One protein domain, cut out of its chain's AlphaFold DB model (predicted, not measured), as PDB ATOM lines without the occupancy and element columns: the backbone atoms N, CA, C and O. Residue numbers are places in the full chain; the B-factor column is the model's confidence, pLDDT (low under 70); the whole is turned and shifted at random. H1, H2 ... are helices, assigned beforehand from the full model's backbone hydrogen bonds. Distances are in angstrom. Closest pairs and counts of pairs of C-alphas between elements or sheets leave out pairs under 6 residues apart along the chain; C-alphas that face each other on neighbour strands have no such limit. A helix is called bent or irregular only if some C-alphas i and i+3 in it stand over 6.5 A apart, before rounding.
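What this domain is: This is residues 4 to 66 of the 375 residues of the protein "Death domain-containing protein" of Amphimedon queenslandica (UniProt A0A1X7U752). Look first for H1, the longest helix, along one side of a flat domain; H3 lies in the middle, between H1 and two long stretches without named elements, residues 28 to 43 and 55 to 66, and little H2 sits at one end. Those stretches are tied together by a short parallel pairing of residues 35 to 36 with 60 to 61. The printed part has 63 residues with three named helices, in the order H1, H2, H3, and no named strand; its class is all helix. It is only just compact, close to loose, with a radius of gyration of the C-alphas of 12.8 A and spans of 33 by 29 by 12 A.

Where its parts are: Find C-alpha 4 at (33.821, 37.037, 25.842); from there H1, residues 4 to 20, runs 26.4 A to C-alpha 20 at (38.331, 12.900, 35.553). It has a kink of 32 degrees near residue 12 and is only just irregular: C-alphas 11 and 14 are 6.9 A apart. H2 is residues 24 to 27. H3, residues 44 to 54, covers 15.3 A and ends at C-alpha 54, (33.016, 16.572, 41.374).

How they stand to each other: H1 touches H3 with residues 13 to 18 alone; their closest C-alphas, of Pro 14 and Ala 53, are 5.5 A apart. The two run the same way at a steep tilt of 40 degrees. H2 is close to H3 but not clearly touching, the closest C-alphas being those of Lys 24 and Phe 54 at 5.6 A. H1 and H2 are apart. In H3 every O i to N i+4 pair is within hydrogen-bond range, in H1 9 of 13; H2 is too short for such a pair, and its one O i to N i+3 pair is within range.

The domain as a whole: The C-alphas farthest apart, of Lys 4 and Thr 31, are 37.9 A apart. The printed part has no cut; the link from H1 to H2 is tight, and that from H2 to H3 is long, with 16 residues. In the B-factor column the mean pLDDT of the printed part is 71.4; look for values under 70 at residues 4 to 11, 37 to 43 and 61 to 66.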
ATOM      1  N   LYS A   4      34.480  38.213  26.432       32.50
ATOM      2  CA  LYS A   4      33.821  37.037  25.842       32.50
ATOM      3  C   LYS A   4      34.605  35.728  26.023       32.50
ATOM      4  O   LYS A   4      33.982  34.675  26.137       32.50
ATOM      5  N   TYR A   5      35.940  35.777  26.068       39.72
ATOM      6  CA  TYR A   5      36.797  34.585  26.165       39.72
ATOM      7  C   TYR A   5      36.850  34.016  27.587       39.72
ATOM      8  O   TYR A   5      36.821  32.800  27.762       39.72
ATOM      9  N   THR A   6      36.859  34.875  28.609       48.47
ATOM     10  CA  THR A   6      36.778  34.443  30.012       48.47
ATOM     11  C   THR A   6      35.444  33.742  30.289       48.47
ATOM     12  O   THR A   6      35.445  32.639  30.828       48.47
ATOM     13  N   GLY A   7      34.313  34.277  29.813       45.22
ATOM     14  CA  GLY A   7      32.993  33.642  29.977       45.22
ATOM     15  C   GLY A   7      32.852  32.256  29.319       45.22
ATOM     16  O   GLY A   7      32.187  31.370  29.863       45.22
ATOM     17  N   GLN A   8      33.519  32.022  28.183       47.19
ATOM     18  CA  GLN A   8      33.550  30.701  27.535       47.19
ATOM     19  C   GLN A   8      34.403  29.678  28.304       47.19
ATOM     20  O   GLN A   8      34.059  28.495  28.344       47.19
ATOM     21  N   ILE A   9      35.488  30.114  28.952       57.06
ATOM     22  CA  ILE A   9      36.319  29.236  29.789       57.06
ATOM     23  C   ILE A   9      35.565  28.861  31.071       57.06
ATOM     24  O   ILE A   9      35.508  27.681  31.410       57.06
ATOM     25  N   HIS A  10      34.905  29.821  31.731       59.69
ATOM     26  CA  HIS A  10      34.105  29.551  32.936       59.69
ATOM     27  C   HIS A  10      32.943  28.576  32.683       59.69
ATOM     28  O   HIS A  10      32.666  27.725  33.521       59.69
ATOM     29  N   SER A  11      32.299  28.633  31.513       62.94
ATOM     30  CA  SER A  11      31.176  27.738  31.181       62.94
ATOM     31  C   SER A  11      31.600  26.339  30.706       62.94
ATOM     32  O   SER A  11      30.872  25.373  30.931       62.94
ATOM     33  N   SER A  12      32.771  26.192  30.075       73.56
ATOM     34  CA  SER A  12      33.245  24.902  29.530       73.56
ATOM     35  C   SER A  12      34.147  24.104  30.478       73.56
ATOM     36  O   SER A  12      34.232  22.876  30.365       73.56
ATOM     37  N   TYR A  13      34.804  24.772  31.429       79.31
ATOM     38  CA  TYR A  13      35.689  24.153  32.413       79.31
ATOM     39  C   TYR A  13      35.017  23.040  33.243       79.31
ATOM     40  O   TYR A  13      35.517  21.912  33.182       79.31
ATOM     41  N   PRO A  14      33.877  23.264  33.937       74.69
ATOM     42  CA  PRO A  14      33.259  22.227  34.769       74.69
ATOM     43  C   PRO A  14      32.807  21.007  33.952       74.69
ATOM     44  O   PRO A  14      32.924  19.876  34.419       74.69
ATOM     45  N   LEU A  15      32.366  21.202  32.703       77.44
ATOM     46  CA  LEU A  15      32.010  20.108  31.789       77.44
ATOM     47  C   LEU A  15      33.237  19.287  31.367       77.44
ATOM     48  O   LEU A  15      33.171  18.063  31.262       77.44
ATOM     49  N   THR A  16      34.377  19.949  31.160       78.25
ATOM     50  CA  THR A  16      35.615  19.305  30.701       78.25
ATOM     51  C   THR A  16      36.254  18.444  31.783       78.25
ATOM     52  O   THR A  16      36.784  17.372  31.484       78.25
ATOM     53  N   ILE A  17      36.225  18.902  33.036       83.19
ATOM     54  CA  ILE A  17      36.895  18.209  34.141       83.19
ATOM     55  C   ILE A  17      36.095  17.017  34.673       83.19
ATOM     56  O   ILE A  17      36.694  16.102  35.233       83.19
ATOM     57  N   GLN A  18      34.772  16.971  34.461       80.88
ATOM     58  CA  GLN A  18      33.909  15.881  34.943       80.88
ATOM     59  C   GLN A  18      34.382  14.488  34.510       80.88
ATOM     60  O   GLN A  18      34.219  13.533  35.267       80.88
ATOM     61  N   LYS A  19      35.025  14.364  33.340       81.69
ATOM     62  CA  LYS A  19      35.581  13.091  32.851       81.69
ATOM     63  C   LYS A  19      36.690  12.507  33.740       81.69
ATOM     64  O   LYS A  19      36.967  11.319  33.649       81.69
ATOM     65  N   TYR A  20      37.309  13.324  34.593       81.38
ATOM     66  CA  TYR A  20      38.331  12.900  35.553       81.38
ATOM     67  C   TYR A  20      37.745  12.552  36.935       81.38
ATOM     68  O   TYR A  20      38.478  12.160  37.840       81.38
ATOM     69  N   CYS A  21      36.426  12.672  37.122       81.50
ATOM     70  CA  CYS A  21      35.759  12.346  38.378       81.50
ATOM     71  C   CYS A  21      35.281  10.884  38.398       81.50
ATOM     72  O   CYS A  21      34.164  10.567  37.992       81.50
ATOM     73  N   TYR A  22      36.098   9.986  38.952       76.44
ATOM     74  CA  TYR A  22      35.823   8.542  38.959       76.44
ATOM     75  C   TYR A  22      34.673   8.093  39.883       76.44
ATOM     76  O   TYR A  22      34.094   7.031  39.664       76.44
ATOM     77  N   ARG A  23      34.355   8.838  40.958       80.06
ATOM     78  CA  ARG A  23      33.429   8.387  42.027       80.06
ATOM     79  C   ARG A  23      32.456   9.470  42.524       80.06
ATOM     80  O   ARG A  23      32.192   9.565  43.721       80.06
ATOM     81  N   LYS A  24      31.857  10.243  41.611       78.94
ATOM     82  CA  LYS A  24      30.971  11.386  41.934       78.94
ATOM     83  C   LYS A  24      29.859  11.062  42.947       78.94
ATOM     84  O   LYS A  24      29.655  11.817  43.890       78.94
ATOM     85  N   GLN A  25      29.178   9.913  42.826       75.81
ATOM     86  CA  GLN A  25      28.093   9.533  43.755       75.81
ATOM     87  C   GLN A  25      28.571   9.133  45.163       75.81
ATOM     88  O   GLN A  25      27.754   8.834  46.025       75.81
ATOM     89  N   LYS A  26      29.879   9.063  45.418       80.06
ATOM     90  CA  LYS A  26      30.417   8.818  46.766       80.06
ATOM     91  C   LYS A  26      30.948  10.099  47.407       80.06
ATOM     92  O   LYS A  26      30.993  10.173  48.630       80.06
ATOM     93  N   ASN A  27      31.277  11.102  46.594       82.38
ATOM     94  CA  ASN A  27      31.904  12.345  47.033       82.38
ATOM     95  C   ASN A  27      30.998  13.180  47.949       82.38
ATOM     96  O   ASN A  27      31.475  13.703  48.949       82.38
ATOM     97  N   PHE A  28      29.683  13.197  47.706       73.62
ATOM     98  CA  PHE A  28      28.739  13.958  48.537       73.62
ATOM     99  C   PHE A  28      28.590  13.419  49.970       73.62
ATOM    100  O   PHE A  28      28.009  14.083  50.822       73.62
ATOM    101  N   ARG A  29      29.064  12.191  50.231       76.19
ATOM    102  CA  ARG A  29      29.029  11.548  51.556       76.19
ATOM    103  C   ARG A  29      30.353  11.679  52.304       76.19
ATOM    104  O   ARG A  29      30.482  11.120  53.390       76.19
ATOM    105  N   LEU A  30      31.349  12.336  51.708       78.62
ATOM    106  CA  LEU A  30      32.631  12.553  52.361       78.62
ATOM    107  C   LEU A  30      32.435  13.524  53.526       78.62
ATOM    108  O   LEU A  30      31.852  14.589  53.370       78.62
ATOM    109  N   THR A  31      32.949  13.148  54.691       76.38
ATOM    110  CA  THR A  31      33.026  14.003  55.885       76.38
ATOM    111  C   THR A  31      34.355  14.754  55.969       76.38
ATOM    112  O   THR A  31      34.605  15.462  56.939       76.38
ATOM    113  N   VAL A  32      35.227  14.569  54.972       73.88
ATOM    114  CA  VAL A  32      36.539  15.210  54.914       73.88
ATOM    115  C   VAL A  32      36.351  16.687  54.614       73.88
ATOM    116  O   VAL A  32      35.808  17.062  53.577       73.88
ATOM    117  N   THR A  33      36.833  17.512  55.531       73.06
ATOM    118  CA  THR A  33      36.859  18.960  55.394       73.06
ATOM    119  C   THR A  33      38.069  19.375  54.569       73.06
ATOM    120  O   THR A  33      39.191  18.964  54.863       73.06
ATOM    121  N   CYS A  34      37.851  20.190  53.540       77.19
ATOM    122  CA  CYS A  34      38.924  20.762  52.737       77.19
ATOM    123  C   CYS A  34      38.973  22.270  52.972       77.19
ATOM    124  O   CYS A  34      37.948  22.941  52.856       77.19
ATOM    125  N   VAL A  35      40.151  22.778  53.332       77.69
ATOM    126  CA  VAL A  35      40.405  24.210  53.494       77.69
ATOM    127  C   VAL A  35      41.140  24.685  52.250       77.69
ATOM    128  O   VAL A  35      42.168  24.111  51.886       77.69
ATOM    129  N   TYR A  36      40.608  25.706  51.585       74.56
ATOM    130  CA  TYR A  36      41.313  26.350  50.482       74.56
ATOM    131  C   TYR A  36      42.317  27.352  51.050       74.56
ATOM    132  O   TYR A  36      41.924  28.223  51.821       74.56
ATOM    133  N   THR A  37      43.588  27.221  50.660       67.94
ATOM    134  CA  THR A  37      44.634  28.201  50.982       67.94
ATOM    135  C   THR A  37      45.386  28.584  49.717       67.94
ATOM    136  O   THR A  37      45.681  27.718  48.884       67.94
ATOM    137  N   ALA A  38      45.663  29.871  49.529       62.91
ATOM    138  CA  ALA A  38      46.395  30.355  48.362       62.91
ATOM    139  C   ALA A  38      47.110  31.676  48.639       62.91
ATOM    140  O   ALA A  38      46.507  32.627  49.126       62.91
ATOM    141  N   MET A  39      48.366  31.776  48.195       52.53
ATOM    142  CA  MET A  39      49.057  33.063  48.092       52.53
ATOM    143  C   MET A  39      48.338  33.918  47.033       52.53
ATOM    144  O   MET A  39      48.239  33.517  45.872       52.53
ATOM    145  N   ASP A  40      47.811  35.074  47.442       54.03
ATOM    146  CA  ASP A  40      47.118  36.074  46.609       54.03
ATOM    147  C   ASP A  40      45.753  35.668  45.998       54.03
ATOM    148  O   ASP A  40      45.255  36.332  45.078       54.03
ATOM    149  N   GLY A  41      45.115  34.597  46.489       54.38
ATOM    150  CA  GLY A  41      43.738  34.222  46.117       54.38
ATOM    151  C   GLY A  41      43.532  33.794  44.657       54.38
ATOM    152  O   GLY A  41      42.397  33.731  44.172       54.38
ATOM    153  N   VAL A  42      44.614  33.517  43.923       59.22
ATOM    154  CA  VAL A  42      44.557  33.146  42.504       59.22
ATOM    155  C   VAL A  42      44.056  31.707  42.353       59.22
ATOM    156  O   VAL A  42      44.631  30.761  42.885       59.22
ATOM    157  N   GLY A  43      42.999  31.528  41.558       66.50
ATOM    158  CA  GLY A  43      42.494  30.207  41.172       66.50
ATOM    159  C   GLY A  43      41.291  29.707  41.970       66.50
ATOM    160  O   GLY A  43      40.718  28.694  41.573       66.50
ATOM    161  N   TYR A  44      40.853  30.432  43.006       72.50
ATOM    162  CA  TYR A  44      39.704  30.073  43.848       72.50
ATOM    163  C   TYR A  44      38.476  29.651  43.031       72.50
ATOM    164  O   TYR A  44      37.973  28.542  43.192       72.50
ATOM    165  N   LEU A  45      38.075  30.483  42.066       71.44
ATOM    166  CA  LEU A  45      36.911  30.236  41.212       71.44
ATOM    167  C   LEU A  45      37.013  28.909  40.433       71.44
ATOM    168  O   LEU A  45      36.020  28.217  40.233       71.44
ATOM    169  N   PHE A  46      38.216  28.509  40.009       77.56
ATOM    170  CA  PHE A  46      38.430  27.237  39.305       77.56
ATOM    171  C   PHE A  46      38.429  26.030  40.243       77.56
ATOM    172  O   PHE A  46      38.033  24.938  39.827       77.56
ATOM    173  N   VAL A  47      38.852  26.209  41.493       80.56
ATOM    174  CA  VAL A  47      38.773  25.158  42.510       80.56
ATOM    175  C   VAL A  47      37.322  24.978  42.960       80.56
ATOM    176  O   VAL A  47      36.846  23.849  43.014       80.56
ATOM    177  N   GLU A  48      36.579  26.066  43.157       80.00
ATOM    178  CA  GLU A  48      35.146  26.044  43.476       80.00
ATOM    179  C   GLU A  48      34.337  25.315  42.389       80.00
ATOM    180  O   GLU A  48      33.656  24.329  42.679       80.00
ATOM    181  N   MET A  49      34.513  25.697  41.116       78.38
ATOM    182  CA  MET A  49      33.880  25.007  39.982       78.38
ATOM    183  C   MET A  49      34.260  23.517  39.903       78.38
ATOM    184  O   MET A  49      33.464  22.698  39.440       78.38
ATOM    185  N   ALA A  50      35.469  23.141  40.333       82.75
ATOM    186  CA  ALA A  50      35.900  21.744  40.359       82.75
ATOM    187  C   ALA A  50      35.246  20.942  41.485       82.75
ATOM    188  O   ALA A  50      34.802  19.817  41.249       82.75
ATOM    189  N   PHE A  51      35.135  21.527  42.676       87.06
ATOM    190  CA  PHE A  51      34.453  20.911  43.812       87.06
ATOM    191  C   PHE A  51      32.981  20.658  43.497       87.06
ATOM    192  O   PHE A  51      32.497  19.536  43.679       87.06
ATOM    193  N   GLU A  52      32.306  21.643  42.905       83.19
ATOM    194  CA  GLU A  52      30.927  21.499  42.443       83.19
ATOM    195  C   GLU A  52      30.807  20.426  41.345       83.19
ATOM    196  O   GLU A  52      29.996  19.497  41.443       83.19
ATOM    197  N   ALA A  53      31.672  20.473  40.323       82.81
ATOM    198  CA  ALA A  53      31.667  19.495  39.238       82.81
ATOM    199  C   ALA A  53      31.875  18.055  39.741       82.81
ATOM    200  O   ALA A  53      31.298  17.116  39.171       82.81
ATOM    201  N   PHE A  54      32.669  17.874  40.800       87.31
ATOM    202  CA  PHE A  54      33.016  16.572  41.374       87.31
ATOM    203  C   PHE A  54      32.059  16.138  42.492       87.31
ATOM    204  O   PHE A  54      32.169  15.006  42.969       87.31
ATOM    205  N   GLY A  55      31.092  16.979  42.871       82.38
ATOM    206  CA  GLY A  55      30.146  16.701  43.955       82.38
ATOM    207  C   GLY A  55      30.826  16.571  45.318       82.38
ATOM    208  O   GLY A  55      30.426  15.721  46.113       82.38
ATOM    209  N   LEU A  56      31.899  17.335  45.542       84.88
ATOM    210  CA  LEU A  56      32.608  17.401  46.817       84.88
ATOM    211  C   LEU A  56      31.879  18.352  47.787       84.88
ATOM    212  O   LEU A  56      31.210  19.278  47.325       84.88
ATOM    213  N   PRO A  57      31.994  18.139  49.113       81.75
ATOM    214  CA  PRO A  57      31.499  19.086  50.111       81.75
ATOM    215  C   PRO A  57      32.113  20.478  49.920       81.75
ATOM    216  O   PRO A  57      33.263  20.581  49.492       81.75
ATOM    217  N   GLU A  58      31.361  21.531  50.249       79.62
ATOM    218  CA  GLU A  58      31.845  22.913  50.152       79.62
ATOM    219  C   GLU A  58      33.130  23.098  50.973       79.62
ATOM    220  O   GLU A  58      33.273  22.562  52.077       79.62
ATOM    221  N   MET A  59      34.090  23.823  50.400       82.12
ATOM    222  CA  MET A  59      35.358  24.109  51.064       82.12
ATOM    223  C   MET A  59      35.155  25.112  52.195       82.12
ATOM    224  O   MET A  59      34.372  26.051  52.072       82.12
ATOM    225  N   ILE A  60      35.935  24.960  53.262       77.69
ATOM    226  CA  ILE A  60      36.091  26.022  54.251       77.69
ATOM    227  C   ILE A  60      37.046  27.060  53.669       77.69
ATOM    228  O   ILE A  60      38.144  26.727  53.214       77.69
ATOM    229  N   LEU A  61      36.600  28.311  53.663       67.75
ATOM    230  CA  LEU A  61      37.367  29.438  53.157       67.75
ATOM    231  C   LEU A  61      38.116  30.113  54.298       67.75
ATOM    232  O   LEU A  61      37.568  30.285  55.385       67.75
ATOM    233  N   VAL A  62      39.343  30.525  54.006       68.69
ATOM    234  CA  VAL A  62      40.042  31.562  54.761       68.69
ATOM    235  C   VAL A  62      39.707  32.872  54.051       68.69
ATOM    236  O   VAL A  62      40.207  33.124  52.954       68.69
ATOM    237  N   GLU A  63      38.755  33.639  54.589       61.78
ATOM    238  CA  GLU A  63      38.218  34.841  53.926       61.78
ATOM    239  C   GLU A  63      39.320  35.872  53.635       61.78
ATOM    240  O   GLU A  63      39.269  36.579  52.631       61.78
ATOM    241  N   GLU A  64      40.361  35.880  54.462       60.59
ATOM    242  CA  GLU A  64      41.541  36.735  54.385       60.59
ATOM    243  C   GLU A  64      42.446  36.436  53.175       60.59
ATOM    244  O   GLU A  64      43.259  37.280  52.802       60.59
ATOM    245  N   GLU A  65      42.281  35.282  52.514       56.19
ATOM    246  CA  GLU A  65      43.085  34.851  51.358       56.19
ATOM    247  C   GLU A  65      42.326  34.892  50.019       56.19
ATOM    248  O   GLU A  65      42.920  34.685  48.957       56.19
ATOM    249  N   VAL A  66      41.014  35.162  50.016       55.25
ATOM    250  CA  VAL A  66      40.176  35.083  48.805       55.25
ATOM    251  C   VAL A  66      39.858  36.473  48.255       55.25
ATOM    252  O   VAL A  66      39.182  37.282  48.875       55.25
TER     253      VAL A  66